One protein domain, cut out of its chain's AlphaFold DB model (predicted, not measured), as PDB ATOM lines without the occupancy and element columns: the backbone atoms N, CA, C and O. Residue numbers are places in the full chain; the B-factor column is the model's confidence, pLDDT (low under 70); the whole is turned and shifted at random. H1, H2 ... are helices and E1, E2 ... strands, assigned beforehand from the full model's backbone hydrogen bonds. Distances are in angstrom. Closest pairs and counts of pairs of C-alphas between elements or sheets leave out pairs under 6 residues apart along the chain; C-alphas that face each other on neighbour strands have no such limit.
ATOM      1  N   GLY A   3      20.935  -5.525  -4.956       91.75
ATOM      2  CA  GLY A   3      19.513  -5.864  -4.874       91.75
ATOM      3  C   GLY A   3      18.784  -6.036  -6.216       91.75
ATOM      4  O   GLY A   3      17.775  -6.726  -6.256       91.75
ATOM      5  N   LEU A   4      19.234  -5.436  -7.326       94.94
ATOM      6  CA  LEU A   4      18.576  -5.639  -8.627       94.94
ATOM      7  C   LEU A   4      18.915  -7.020  -9.194       94.94
ATOM      8  O   LEU A   4      18.014  -7.800  -9.501       94.94
ATOM      9  N   GLU A   5      20.211  -7.306  -9.339       96.50
ATOM     10  CA  GLU A   5      20.685  -8.573  -9.898       96.50
ATOM     11  C   GLU A   5      20.293  -9.767  -9.014       96.50
ATOM     12  O   GLU A   5      19.787 -10.774  -9.519       96.50
ATOM     13  N   GLU A   6      20.422  -9.628  -7.695       97.62
ATOM     14  CA  GLU A   6      20.115 -10.696  -6.752       97.62
ATOM     15  C   GLU A   6      18.617 -10.998  -6.704       97.62
ATOM     16  O   GLU A   6      18.223 -12.155  -6.833       97.62
ATOM     17  N   GLU A   7      17.743  -9.998  -6.590       98.25
ATOM     18  CA  GLU A   7      16.307 -10.277  -6.503       98.25
ATOM     19  C   GLU A   7      15.742 -10.834  -7.815       98.25
ATOM     20  O   GLU A   7      14.902 -11.739  -7.781       98.25
ATOM     21  N   ILE A   8      16.230 -10.373  -8.976       98.25
ATOM     22  CA  ILE A   8      15.860 -10.960 -10.276       98.25
ATOM     23  C   ILE A   8      16.206 -12.445 -10.314       98.25
ATOM     24  O   ILE A   8      15.373 -13.259 -10.731       98.25
ATOM     25  N   PHE A   9      17.397 -12.814  -9.852       98.25
ATOM     26  CA  PHE A   9      17.801 -14.209  -9.832       98.25
ATOM     27  C   PHE A   9      17.042 -15.009  -8.764       98.25
ATOM     28  O   PHE A   9      16.331 -15.955  -9.100       98.25
ATOM     29  N   TYR A  10      17.132 -14.620  -7.492       98.50
ATOM     30  CA  TYR A  10      16.627 -15.404  -6.365       98.50
ATOM     31  C   TYR A  10      15.101 -15.379  -6.242       98.50
ATOM     32  O   TYR A  10      14.506 -16.432  -6.030       98.50
ATOM     33  N   ARG A  11      14.450 -14.214  -6.381       98.38
ATOM     34  CA  ARG A  11      12.986 -14.045  -6.204       98.38
ATOM     35  C   ARG A  11      12.240 -14.039  -7.532       98.38
ATOM     36  O   ARG A  11      11.022 -14.199  -7.541       98.38
ATOM     37  N   GLY A  12      12.944 -13.859  -8.648       98.06
ATOM     38  CA  GLY A  12      12.415 -14.029  -9.997       98.06
ATOM     39  C   GLY A  12      12.591 -15.453 -10.507       98.06
ATOM     40  O   GLY A  12      11.675 -16.265 -10.393       98.06
ATOM     41  N   LEU A  13      13.748 -15.728 -11.106       98.44
ATOM     42  CA  LEU A  13      13.992 -16.951 -11.871       98.44
ATOM     43  C   LEU A  13      14.031 -18.208 -10.990       98.44
ATOM     44  O   LEU A  13      13.283 -19.154 -11.231       98.44
ATOM     45  N   LEU A  14      14.878 -18.221  -9.963       98.44
ATOM     46  CA  LEU A  14      15.125 -19.406  -9.146       98.44
ATOM     47  C   LEU A  14      13.895 -19.790  -8.314       98.44
ATOM     48  O   LEU A  14      13.520 -20.962  -8.283       98.44
ATOM     49  N   LEU A  15      13.227 -18.812  -7.687       98.06
ATOM     50  CA  LEU A  15      11.981 -19.049  -6.952       98.06
ATOM     51  C   LEU A  15      10.898 -19.653  -7.852       98.06
ATOM     52  O   LEU A  15      10.247 -20.618  -7.450       98.06
ATOM     53  N   PHE A  16      10.744 -19.132  -9.074       97.44
ATOM     54  CA  PHE A  16       9.810 -19.673 -10.062       97.44
ATOM     55  C   PHE A  16      10.151 -21.122 -10.437       97.44
ATOM     56  O   PHE A  16       9.294 -21.998 -10.344       97.44
ATOM     57  N   MET A  17      11.411 -21.399 -10.792       98.31
ATOM     58  CA  MET A  17      11.854 -22.751 -11.154       98.31
ATOM     59  C   MET A  17      11.632 -23.751 -10.016       98.31
ATOM     60  O   MET A  17      11.163 -24.865 -10.245       98.31
ATOM     61  N   LEU A  18      11.918 -23.355  -8.774       97.88
ATOM     62  CA  LEU A  18      11.705 -24.208  -7.608       97.88
ATOM     63  C   LEU A  18      10.217 -24.400  -7.292       97.88
ATOM     64  O   LEU A  18       9.835 -25.473  -6.834       97.88
ATOM     65  N   HIS A  19       9.362 -23.413  -7.560       96.25
ATOM     66  CA  HIS A  19       7.914 -23.604  -7.471       96.25
ATOM     67  C   HIS A  19       7.383 -24.610  -8.497       96.25
ATOM     68  O   HIS A  19       6.466 -25.368  -8.176       96.25
ATOM     69  N   GLU A  20       7.956 -24.648  -9.700       96.44
ATOM     70  CA  GLU A  20       7.599 -25.658 -10.699       96.44
ATOM     71  C   GLU A  20       8.122 -27.054 -10.338       96.44
ATOM     72  O   GLU A  20       7.413 -28.045 -10.531       96.44
ATOM     73  N   ALA A  21       9.325 -27.136  -9.760       97.12
ATOM     74  CA  ALA A  21       9.933 -28.394  -9.336       97.12
ATOM     75  C   ALA A  21       9.258 -29.005  -8.092       97.12
ATOM     76  O   ALA A  21       9.095 -30.223  -8.010       97.12
ATOM     77  N   PHE A  22       8.837 -28.180  -7.127       95.25
ATOM     78  CA  PHE A  22       8.292 -28.636  -5.847       95.25
ATOM     79  C   PHE A  22       6.826 -28.225  -5.676       95.25
ATOM     80  O   PHE A  22       6.495 -27.059  -5.472       95.25
ATOM     81  N   ARG A  23       5.924 -29.215  -5.676       89.00
ATOM     82  CA  ARG A  23       4.470 -28.984  -5.553       89.00
ATOM     83  C   ARG A  23       3.981 -28.825  -4.103       89.00
ATOM     84  O   ARG A  23       2.905 -28.273  -3.889       89.00
ATOM     85  N   GLY A  24       4.751 -29.290  -3.114       89.50
ATOM     86  CA  GLY A  24       4.396 -29.217  -1.691       89.50
ATOM     87  C   GLY A  24       4.522 -27.798  -1.133       89.50
ATOM     88  O   GLY A  24       5.636 -27.297  -0.977       89.50
ATOM     89  N   ARG A  25       3.383 -27.163  -0.828       90.38
ATOM     90  CA  ARG A  25       3.317 -25.794  -0.293       90.38
ATOM     91  C   ARG A  25       2.185 -25.611   0.717       90.38
ATOM     92  O   ARG A  25       1.074 -26.090   0.508       90.38
ATOM     93  N   LEU A  26       2.477 -24.874   1.783       95.12
ATOM     94  CA  LEU A  26       1.534 -24.386   2.781       95.12
ATOM     95  C   LEU A  26       1.232 -22.914   2.495       95.12
ATOM     96  O   LEU A  26       2.137 -22.082   2.444       95.12
ATOM     97  N   ARG A  27      -0.046 -22.563   2.356       94.94
ATOM     98  CA  ARG A  27      -0.446 -21.162   2.226       94.94
ATOM     99  C   ARG A  27      -0.608 -20.544   3.612       94.94
ATOM    100  O   ARG A  27      -1.506 -20.928   4.352       94.94
ATOM    101  N   PHE A  28       0.235 -19.572   3.949       95.88
ATOM    102  CA  PHE A  28       0.190 -18.871   5.235       95.88
ATOM    103  C   PHE A  28       0.626 -17.408   5.073       95.88
ATOM    104  O   PHE A  28       1.482 -17.095   4.248       95.88
ATOM    105  N   ALA A  29       0.008 -16.494   5.828       95.12
ATOM    106  CA  ALA A  29       0.271 -15.049   5.766       95.12
ATOM    107  C   ALA A  29       0.203 -14.433   4.346       95.12
ATOM    108  O   ALA A  29       0.878 -13.447   4.053       95.12
ATOM    109  N   GLY A  30      -0.609 -15.006   3.452       93.50
ATOM    110  CA  GLY A  30      -0.747 -14.537   2.069       93.50
ATOM    111  C   GLY A  30       0.370 -14.969   1.114       93.50
ATOM    112  O   GLY A  30       0.344 -14.531  -0.029       93.50
ATOM    113  N   ALA A  31       1.297 -15.832   1.541       95.69
ATOM    114  CA  ALA A  31       2.367 -16.385   0.711       95.69
ATOM    115  C   ALA A  31       2.296 -17.920   0.630       95.69
ATOM    116  O   ALA A  31       1.728 -18.574   1.514       95.69
ATOM    117  N   ASN A  32       2.868 -18.498  -0.432       94.12
ATOM    118  CA  ASN A  32       3.044 -19.943  -0.554       94.12
ATOM    119  C   ASN A  32       4.404 -20.351   0.019       94.12
ATOM    120  O   ASN A  32       5.442 -20.165  -0.610       94.12
ATOM    121  N   TRP A  33       4.396 -20.949   1.203       96.56
ATOM    122  CA  TRP A  33       5.601 -21.439   1.861       96.56
ATOM    123  C   TRP A  33       5.862 -22.888   1.484       96.56
ATOM    124  O   TRP A  33       4.965 -23.723   1.532       96.56
ATOM    125  N   GLY A  34       7.096 -23.214   1.129       95.75
ATOM    126  CA  GLY A  34       7.476 -24.573   0.769       95.75
ATOM    127  C   GLY A  34       8.966 -24.675   0.498       95.75
ATOM    128  O   GLY A  34       9.743 -23.796   0.881       95.75
ATOM    129  N   TRP A  35       9.357 -25.735  -0.205       97.19
ATOM    130  CA  TRP A  35      10.756 -25.980  -0.555       97.19
ATOM    131  C   TRP A  35      11.374 -24.846  -1.368       97.19
ATOM    132  O   TRP A  35      12.536 -24.527  -1.158       97.19
ATOM    133  N   SER A  36      10.607 -24.177  -2.229       97.19
ATOM    134  CA  SER A  36      11.088 -23.014  -2.982       97.19
ATOM    135  C   SER A  36      11.541 -21.873  -2.059       97.19
ATOM    136  O   SER A  36      12.659 -21.383  -2.199       97.19
ATOM    137  N   ALA A  37      10.735 -21.500  -1.062       97.62
ATOM    138  CA  ALA A  37      11.071 -20.451  -0.096       97.62
ATOM    139  C   ALA A  37      12.328 -20.790   0.722       97.62
ATOM    140  O   ALA A  37      13.199 -19.939   0.904       97.62
ATOM    141  N   LEU A  38      12.437 -22.040   1.184       97.94
ATOM    142  CA  LEU A  38      13.586 -22.507   1.960       97.94
ATOM    143  C   LEU A  38      14.859 -22.567   1.111       97.94
ATOM    144  O   LEU A  38      15.882 -22.031   1.518       97.94
ATOM    145  N   LEU A  39      14.801 -23.203  -0.062       98.25
ATOM    146  CA  LEU A  39      15.971 -23.433  -0.912       98.25
ATOM    147  C   LEU A  39      16.495 -22.134  -1.527       98.25
ATOM    148  O   LEU A  39      17.703 -21.919  -1.520       98.25
ATOM    149  N   THR A  40      15.615 -21.243  -2.004       98.19
ATOM    150  CA  THR A  40      16.047 -19.918  -2.491       98.19
ATOM    151  C   THR A  40      16.741 -19.126  -1.394       98.19
ATOM    152  O   THR A  40      17.810 -18.574  -1.635       98.19
ATOM    153  N   SER A  41      16.174 -19.117  -0.184       98.56
ATOM    154  CA  SER A  41      16.754 -18.398   0.950       98.56
ATOM    155  C   SER A  41      18.071 -19.008   1.397       98.56
ATOM    156  O   SER A  41      19.023 -18.275   1.651       98.56
ATOM    157  N   LEU A  42      18.153 -20.340   1.464       98.62
ATOM    158  CA  LEU A  42      19.372 -21.050   1.845       98.62
ATOM    159  C   LEU A  42      20.505 -20.765   0.860       98.62
ATOM    160  O   LEU A  42      21.607 -20.437   1.285       98.62
ATOM    161  N   LEU A  43      20.231 -20.841  -0.444       98.44
ATOM    162  CA  LEU A  43      21.219 -20.532  -1.477       98.44
ATOM    163  C   LEU A  43      21.649 -19.064  -1.430       98.44
ATOM    164  O   LEU A  43      22.836 -18.786  -1.562       98.44
ATOM    165  N   PHE A  44      20.713 -18.145  -1.176       98.31
ATOM    166  CA  PHE A  44      21.023 -16.731  -0.976       98.31
ATOM    167  C   PHE A  44      21.977 -16.523   0.208       98.31
ATOM    168  O   PHE A  44      22.989 -15.842   0.070       98.31
ATOM    169  N   GLY A  45      21.698 -17.164   1.347       98.12
ATOM    170  CA  GLY A  45      22.563 -17.098   2.524       98.12
ATOM    171  C   GLY A  45      23.946 -17.703   2.286       98.12
ATOM    172  O   GLY A  45      24.957 -17.093   2.621       98.12
ATOM    173  N   LEU A  46      24.009 -18.879   1.657       97.94
ATOM    174  CA  LEU A  46      25.271 -19.546   1.326       97.94
ATOM    175  C   LEU A  46      26.132 -18.714   0.369       97.94
ATOM    176  O   LEU A  46      27.343 -18.656   0.555       97.94
ATOM    177  N   ALA A  47      25.524 -18.041  -0.612       96.50
ATOM    178  CA  ALA A  47      26.246 -17.182  -1.551       96.50
ATOM    179  C   ALA A  47      26.974 -16.014  -0.864       96.50
ATOM    180  O   ALA A  47      27.979 -15.543  -1.387       96.50
ATOM    181  N   HIS A  48      26.496 -15.584   0.306       95.88
ATOM    182  CA  HIS A  48      27.119 -14.533   1.110       95.88
ATOM    183  C   HIS A  48      28.051 -15.080   2.195       95.88
ATOM    184  O   HIS A  48      28.945 -14.378   2.654       95.88
ATOM    185  N   ALA A  49      27.840 -16.324   2.620       97.56
ATOM    186  CA  ALA A  49      28.601 -16.940   3.698       97.56
ATOM    187  C   ALA A  49      30.047 -17.259   3.305       97.56
ATOM    188  O   ALA A  49      30.916 -17.295   4.172       97.56
ATOM    189  N   PHE A  50      30.301 -17.533   2.023       96.56
ATOM    190  CA  PHE A  50      31.632 -17.882   1.538       96.56
ATOM    191  C   PHE A  50      32.383 -16.660   1.023       96.56
ATOM    192  O   PHE A  50      31.873 -15.897   0.206       96.56
ATOM    193  N   SER A  51      33.640 -16.530   1.437       94.62
ATOM    194  CA  SER A  51      34.565 -15.553   0.871       94.62
ATOM    195  C   SER A  51      35.905 -16.209   0.552       94.62
ATOM    196  O   SER A  51      36.207 -17.301   1.037       94.62
ATOM    197  N   TYR A  52      36.695 -15.568  -0.305       95.06
ATOM    198  CA  TYR A  52      38.030 -16.035  -0.658       95.06
ATOM    199  C   TYR A  52      39.043 -14.908  -0.487       95.06
ATOM    200  O   TYR A  52      38.839 -13.806  -1.001       95.06
ATOM    201  N   SER A  53      40.158 -15.200   0.181       94.88
ATOM    202  CA  SER A  53      41.310 -14.305   0.256       94.88
ATOM    203  C   SER A  53      42.599 -15.047  -0.095       94.88
ATOM    204  O   SER A  53      42.736 -16.248   0.130       94.88
ATOM    205  N   SER A  54      43.583 -14.325  -0.635       94.19
ATOM    206  CA  SER A  54      44.888 -14.909  -0.969       94.19
ATOM    207  C   SER A  54      45.689 -15.346   0.263       94.19
ATOM    208  O   SER A  54      46.606 -16.149   0.128       94.19
ATOM    209  N   ALA A  55      45.377 -14.802   1.443       94.38
ATOM    210  CA  ALA A  55      46.075 -15.105   2.688       94.38
ATOM    211  C   ALA A  55      45.466 -16.305   3.429       94.38
ATOM    212  O   ALA A  55      46.200 -17.118   3.982       94.38
ATOM    213  N   GLU A  56      44.136 -16.418   3.430       90.88
ATOM    214  CA  GLU A  56      43.398 -17.362   4.284       90.88
ATOM    215  C   GLU A  56      42.643 -18.433   3.480       90.88
ATOM    216  O   GLU A  56      42.125 -19.391   4.049       90.88
ATOM    217  N   GLY A  57      42.609 -18.318   2.148       94.69
ATOM    218  CA  GLY A  57      41.879 -19.238   1.283       94.69
ATOM    219  C   GLY A  57      40.367 -19.023   1.360       94.69
ATOM    220  O   GLY A  57      39.900 -17.888   1.435       94.69
ATOM    221  N   VAL A  58      39.596 -20.114   1.274       96.12
ATOM    222  CA  VAL A  58      38.129 -20.079   1.388       96.12
ATOM    223  C   VAL A  58      37.734 -20.049   2.861       96.12
ATOM    224  O   VAL A  58      38.109 -20.945   3.615       96.12
ATOM    225  N   SER A  59      36.925 -19.067   3.250       96.25
ATOM    226  CA  SER A  59      36.346 -18.957   4.589       96.25
ATOM    227  C   SER A  59      34.820 -19.041   4.545       96.25
ATOM    228  O   SER A  59      34.200 -18.819   3.502       96.25
ATOM    229  N   PHE A  60      34.223 -19.392   5.685       97.31
ATOM    230  CA  PHE A  60      32.777 -19.462   5.878       97.31
ATOM    231  C   PHE A  60      32.372 -18.646   7.108       97.31
ATOM    232  O   PHE A  60      32.871 -18.899   8.205       97.31
ATOM    233  N   ASP A  61      31.435 -17.719   6.931       97.69
ATOM    234  CA  ASP A  61      30.877 -16.886   7.993       97.69
ATOM    235  C   ASP A  61      29.406 -17.254   8.257       97.69
ATOM    236  O   ASP A  61      28.486 -16.912   7.505       97.69
ATOM    237  N   ALA A  62      29.179 -17.955   9.371       97.62
ATOM    238  CA  ALA A  62      27.849 -18.379   9.798       97.62
ATOM    239  C   ALA A  62      26.928 -17.202  10.165       97.62
ATOM    240  O   ALA A  62      25.707 -17.313  10.024       97.62
ATOM    241  N   MET A  63      27.492 -16.089  10.643       97.00
ATOM    242  CA  MET A  63      26.727 -14.902  11.015       97.00
ATOM    243  C   MET A  63      26.230 -14.185   9.761       97.00
ATOM    244  O   MET A  63      25.036 -13.901   9.664       97.00
ATOM    245  N   ILE A  64      27.103 -13.965   8.771       95.94
ATOM    246  CA  ILE A  64      26.704 -13.393   7.476       95.94
ATOM    247  C   ILE A  64      25.675 -14.292   6.789       95.94
ATOM    248  O   ILE A  64      24.671 -13.788   6.277       95.94
ATOM    249  N   MET A  65      25.857 -15.618   6.849       97.81
ATOM    250  CA  MET A  65      24.859 -16.563   6.347       97.81
ATOM    251  C   MET A  65      23.492 -16.320   6.992       97.81
ATOM    252  O   MET A  65      22.497 -16.191   6.287       97.81
ATOM    253  N   ALA A  66      23.418 -16.245   8.324       97.69
ATOM    254  CA  ALA A  66      22.158 -16.048   9.037       97.69
ATOM    255  C   ALA A  66      21.523 -14.679   8.736       97.69
ATOM    256  O   ALA A  66      20.317 -14.599   8.487       97.69
ATOM    257  N   MET A  67      22.337 -13.620   8.696       95.31
ATOM    258  CA  MET A  67      21.908 -12.241   8.434       95.31
ATOM    259  C   MET A  67      21.389 -12.013   7.012       95.31
ATOM    260  O   MET A  67      20.680 -11.043   6.777       95.31
ATOM    261  N   THR A  68      21.686 -12.908   6.073       96.31
ATOM    262  CA  THR A  68      21.170 -12.857   4.696       96.31
ATOM    263  C   THR A  68      20.065 -13.897   4.467       96.31
ATOM    264  O   THR A  68      19.029 -13.590   3.871       96.31
ATOM    265  N   PHE A  69      20.207 -15.102   5.029       98.12
ATOM    266  CA  PHE A  69      19.211 -16.179   4.995       98.12
ATOM    267  C   PHE A  69      17.887 -15.806   5.672       98.12
ATOM    268  O   PHE A  69      16.820 -16.043   5.110       98.12
ATOM    269  N   ILE A  70      17.919 -15.239   6.881       97.56
ATOM    270  CA  ILE A  70      16.692 -14.980   7.648       97.56
ATOM    271  C   ILE A  70      15.868 -13.853   7.003       97.56
ATOM    272  O   ILE A  70      14.681 -14.069   6.734       97.56
ATOM    273  N   PRO A  71      16.442 -12.681   6.659       96.19
ATOM    274  CA  PRO A  71      15.691 -11.637   5.963       96.19
ATOM    275  C   PRO A  71      15.239 -12.059   4.563       96.19
ATOM    276  O   PRO A  71      14.257 -11.523   4.052       96.19
ATOM    277  N   SER A  72      15.886 -13.061   3.954       97.94
ATOM    278  CA  SER A  72      15.470 -13.571   2.649       97.94
ATOM    279  C   SER A  72      14.019 -14.061   2.625       97.94
ATOM    280  O   SER A  72      13.326 -13.879   1.618       97.94
ATOM    281  N   PHE A  73      13.521 -14.620   3.731       98.31
ATOM    282  CA  PHE A  73      12.123 -15.042   3.824       98.31
ATOM    283  C   PHE A  73      11.149 -13.863   3.713       98.31
ATOM    284  O   PHE A  73      10.059 -14.031   3.164       98.31
ATOM    285  N   LEU A  74      11.537 -12.662   4.158       97.81
ATOM    286  CA  LEU A  74      10.730 -11.455   3.969       97.81
ATOM    287  C   LEU A  74      10.631 -11.094   2.484       97.81
ATOM    288  O   LEU A  74       9.545 -10.773   2.009       97.81
ATOM    289  N   ALA A  75      11.725 -11.199   1.729       98.00
ATOM    290  CA  ALA A  75      11.714 -10.971   0.286       98.00
ATOM    291  C   ALA A  75      10.882 -12.017  -0.475       98.00
ATOM    292  O   ALA A  75      10.117 -11.645  -1.368       98.00
ATOM    293  N   VAL A  76      10.933 -13.294  -0.073       98.38
ATOM    294  CA  VAL A  76      10.014 -14.324  -0.596       98.38
ATOM    295  C   VAL A  76       8.562 -13.952  -0.295       98.38
ATOM    296  O   VAL A  76       7.727 -13.961  -1.194       98.38
ATOM    297  N   TRP A  77       8.257 -13.568   0.945       98.50
ATOM    298  CA  TRP A  77       6.908 -13.169   1.337       98.50
ATOM    299  C   TRP A  77       6.400 -11.955   0.554       98.50
ATOM    300  O   TRP A  77       5.272 -11.976   0.066       98.50
ATOM    301  N   MET A  78       7.227 -10.919   0.389       98.31
ATOM    302  CA  MET A  78       6.889  -9.741  -0.413       98.31
ATOM    303  C   MET A  78       6.587 -10.133  -1.857       98.31
ATOM    304  O   MET A  78       5.569  -9.695  -2.400       98.31
ATOM    305  N   ARG A  79       7.424 -10.985  -2.461       97.94
ATOM    306  CA  ARG A  79       7.223 -11.475  -3.825       97.94
ATOM    307  C   ARG A  79       5.929 -12.277  -3.957       97.94
ATOM    308  O   ARG A  79       5.118 -11.962  -4.821       97.94
ATOM    309  N   GLU A  80       5.711 -13.269  -3.100       97.31
ATOM    310  CA  GLU A  80       4.536 -14.148  -3.155       97.31
ATOM    311  C   GLU A  80       3.229 -13.399  -2.862       97.31
ATOM    312  O   GLU A  80       2.217 -13.627  -3.521       97.31
ATOM    313  N   ARG A  81       3.240 -12.477  -1.892       97.12
ATOM    314  CA  ARG A  81       2.037 -11.744  -1.475       97.12
ATOM    315  C   ARG A  81       1.632 -10.657  -2.467       97.12
ATOM    316  O   ARG A  81       0.441 -10.396  -2.615       97.12
ATOM    317  N   SER A  82       2.602  -9.988  -3.094       97.12
ATOM    318  CA  SER A  82       2.337  -8.853  -3.993       97.12
ATOM    319  C   SER A  82       2.405  -9.202  -5.480       97.12
ATOM    320  O   SER A  82       1.920  -8.431  -6.302       97.12
ATOM    321  N   GLY A  83       3.059 -10.306  -5.847       96.56
ATOM    322  CA  GLY A  83       3.450 -10.604  -7.228       96.56
ATOM    323  C   GLY A  83       4.551  -9.687  -7.782       96.56
ATOM    324  O   GLY A  83       5.051  -9.931  -8.879       96.56
ATOM    325  N   SER A  84       4.959  -8.649  -7.043       97.81
ATOM    326  CA  SER A  84       5.938  -7.656  -7.479       97.81
ATOM    327  C   SER A  84       7.363  -8.122  -7.217       97.81
ATOM    328  O   SER A  84       7.699  -8.584  -6.126       97.81
ATOM    329  N   LEU A  85       8.223  -7.933  -8.214       97.62
ATOM    330  CA  LEU A  85       9.669  -8.056  -8.055       97.62
ATOM    331  C   LEU A  85      10.324  -6.718  -7.678       97.62
ATOM    332  O   LEU A  85      11.354  -6.702  -7.015       97.62
ATOM    333  N   LEU A  86       9.707  -5.587  -8.034       97.88
ATOM    334  CA  LEU A  86      10.233  -4.262  -7.696       97.88
ATOM    335  C   LEU A  86      10.257  -4.030  -6.179       97.88
ATOM    336  O   LEU A  86      11.195  -3.432  -5.663       97.88
ATOM    337  N   LEU A  87       9.242  -4.525  -5.465       97.31
ATOM    338  CA  LEU A  87       9.147  -4.371  -4.013       97.31
ATOM    339  C   LEU A  87      10.352  -4.984  -3.270       97.31
ATOM    340  O   LEU A  87      11.007  -4.241  -2.537       97.31
ATOM    341  N   PRO A  88      10.701  -6.276  -3.454       97.31
ATOM    342  CA  PRO A  88      11.897  -6.829  -2.829       97.31
ATOM    343  C   PRO A  88      13.183  -6.123  -3.274       97.31
ATOM    344  O   PRO A  88      14.030  -5.898  -2.422       97.31
ATOM    345  N   ILE A  89      13.309  -5.671  -4.532       97.62
ATOM    346  CA  ILE A  89      14.487  -4.903  -4.991       97.62
ATOM    347  C   ILE A  89      14.670  -3.615  -4.178       97.62
ATOM    348  O   ILE A  89      15.774  -3.311  -3.722       97.62
ATOM    349  N   VAL A  90      13.600  -2.838  -3.997       96.50
ATOM    350  CA  VAL A  90      13.655  -1.569  -3.252       96.50
ATOM    351  C   VAL A  90      13.997  -1.822  -1.786       96.50
ATOM    352  O   VAL A  90      14.894  -1.176  -1.248       96.50
ATOM    353  N   VAL A  91      13.322  -2.781  -1.149       95.62
ATOM    354  CA  VAL A  91      13.546  -3.107   0.267       95.62
ATOM    355  C   VAL A  91      14.943  -3.677   0.498       95.62
ATOM    356  O   VAL A  91      15.581  -3.317   1.482       95.62
ATOM    357  N   HIS A  92      15.450  -4.500  -0.417       95.62
ATOM    358  CA  HIS A  92      16.814  -5.012  -0.367       95.62
ATOM    359  C   HIS A  92      17.825  -3.862  -0.379       95.62
ATOM    360  O   HIS A  92      18.632  -3.735   0.538       95.62
ATOM    361  N   ASN A  93      17.773  -2.989  -1.390       94.38
ATOM    362  CA  ASN A  93      18.721  -1.878  -1.498       94.38
ATOM    363  C   ASN A  93      18.612  -0.904  -0.314       94.38
ATOM    364  O   ASN A  93      19.624  -0.377   0.148       94.38
ATOM    365  N   PHE A  94      17.403  -0.702   0.216       92.62
ATOM    366  CA  PHE A  94      17.210   0.042   1.456       92.62
ATOM    367  C   PHE A  94      17.905  -0.633   2.647       92.62
ATOM    368  O   PHE A  94      18.647   0.034   3.359       92.62
ATOM    369  N   GLY A  95      17.744  -1.949   2.822       90.25
ATOM    370  CA  GLY A  95      18.440  -2.726   3.851       90.25
ATOM    371  C   GLY A  95      19.962  -2.619   3.740       90.25
ATOM    372  O   GLY A  95      20.625  -2.327   4.731       90.25
ATOM    373  N   ASN A  96      20.507  -2.729   2.525       89.81
ATOM    374  CA  ASN A  96      21.941  -2.536   2.282       89.81
ATOM    375  C   ASN A  96      22.401  -1.125   2.666       89.81
ATOM    376  O   ASN A  96      23.515  -0.950   3.148       89.81
ATOM    377  N   SER A  97      21.537  -0.124   2.490       88.44
ATOM    378  CA  SER A  97      21.877   1.264   2.801       88.44
ATOM    379  C   SER A  97      21.987   1.533   4.302       88.44
ATOM    380  O   SER A  97      22.728   2.429   4.695       88.44
ATOM    381  N   ILE A  98      21.289   0.765   5.149       84.56
ATOM    382  CA  ILE A  98      21.341   0.925   6.613       84.56
ATOM    383  C   ILE A  98      22.771   0.729   7.131       84.56
ATOM    384  O   ILE A  98      23.204   1.478   8.002       84.56
ATOM    385  N   PHE A  99      23.526  -0.206   6.548       77.94
ATOM    386  CA  PHE A  99      24.917  -0.478   6.926       77.94
ATOM    387  C   PHE A  99      25.890   0.670   6.619       77.94
ATOM    388  O   PHE A  99      27.025   0.631   7.073       77.94
ATOM    389  N   PHE A 100      25.484   1.701   5.870       81.56
ATOM    390  CA  PHE A 100      26.307   2.907   5.713       81.56
ATOM    391  C   PHE A 100      26.167   3.895   6.876       81.56
ATOM    392  O   PHE A 100      26.947   4.840   6.961       81.56
TER     393      PHE A 100
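AT A GLANCE: This is residues 3 to 100 of the 102 residues of an uncharacterized protein of Erythrobacter sp. RIFCSPHIGHO2_12_FULL_63_10 (UniProt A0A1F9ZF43). Two helices, H2 and H3, run opposite ways across each other as the core, with H1 packed on H2 and H4 folding back along H3 to meet the first residues of H1. Two small strand hairpins make the ends of the long axis, E1-E2 at one and E3-E4 at the other. The 98 printed residues run H1, E1, E2, H2, E3, E4, H3, H4, mostly helix, with two antiparallel two-stranded sheets. The whole is compact, radius of gyration of the C-alphas 14.2 A, yet elongated, spanning 46 by 29 by 20 A.

IN THESE COORDINATES: H1, residues 3 to 21, starts at C-alpha (19.513, -5.864, -4.874) and is 24.9 A long. E1 is 25 to 28, E2 31 to 34; H2, 35 to 49, measures 20.5 A. E3 is 50 to 53, E4 57 to 60. H3, 62 to 82, measures 30.5 A; H4, 86 to 98, 18.8 A, ends at C-alpha (21.341, 0.925, 6.613).

HOW THE PARTS SIT: H1 touches H2 at Leu 18 and Ser 36, closest C-alphas 4.8 A, opposite ways at 37 degrees, only just steep. Residues 3 to 7 of H1 touch H4, closest C-alphas Gly 3 and Ile 89, 5.1 A. In hairpin E1-E2, N 26 and O 33 are 2.8 A apart, within hydrogen-bond range; in hairpin E3-E4, N 57 and O 53, 2.9 A. H2 touches H3, closest C-alphas Gly 45 and Phe 69, 4.3 A, opposite ways at a steep 38 degrees. The helical hairpin H3-H4 has a shallow tilt of 31 degrees, closest C-alphas Ala 75 and Pro 88, 5.2 A. H2 and H4 are apart. Every O i to N i+4 pair is within range in H4, against 13 of 15 in H1, 10 of 11 in H2 and 14 of 17 in H3.

THE WHOLE: The farthest C-alphas, Arg 27 and Ala 55, are 46.9 A apart. The printed part has no cut, its links are tight, and no printed residue is under 70 in pLDDT.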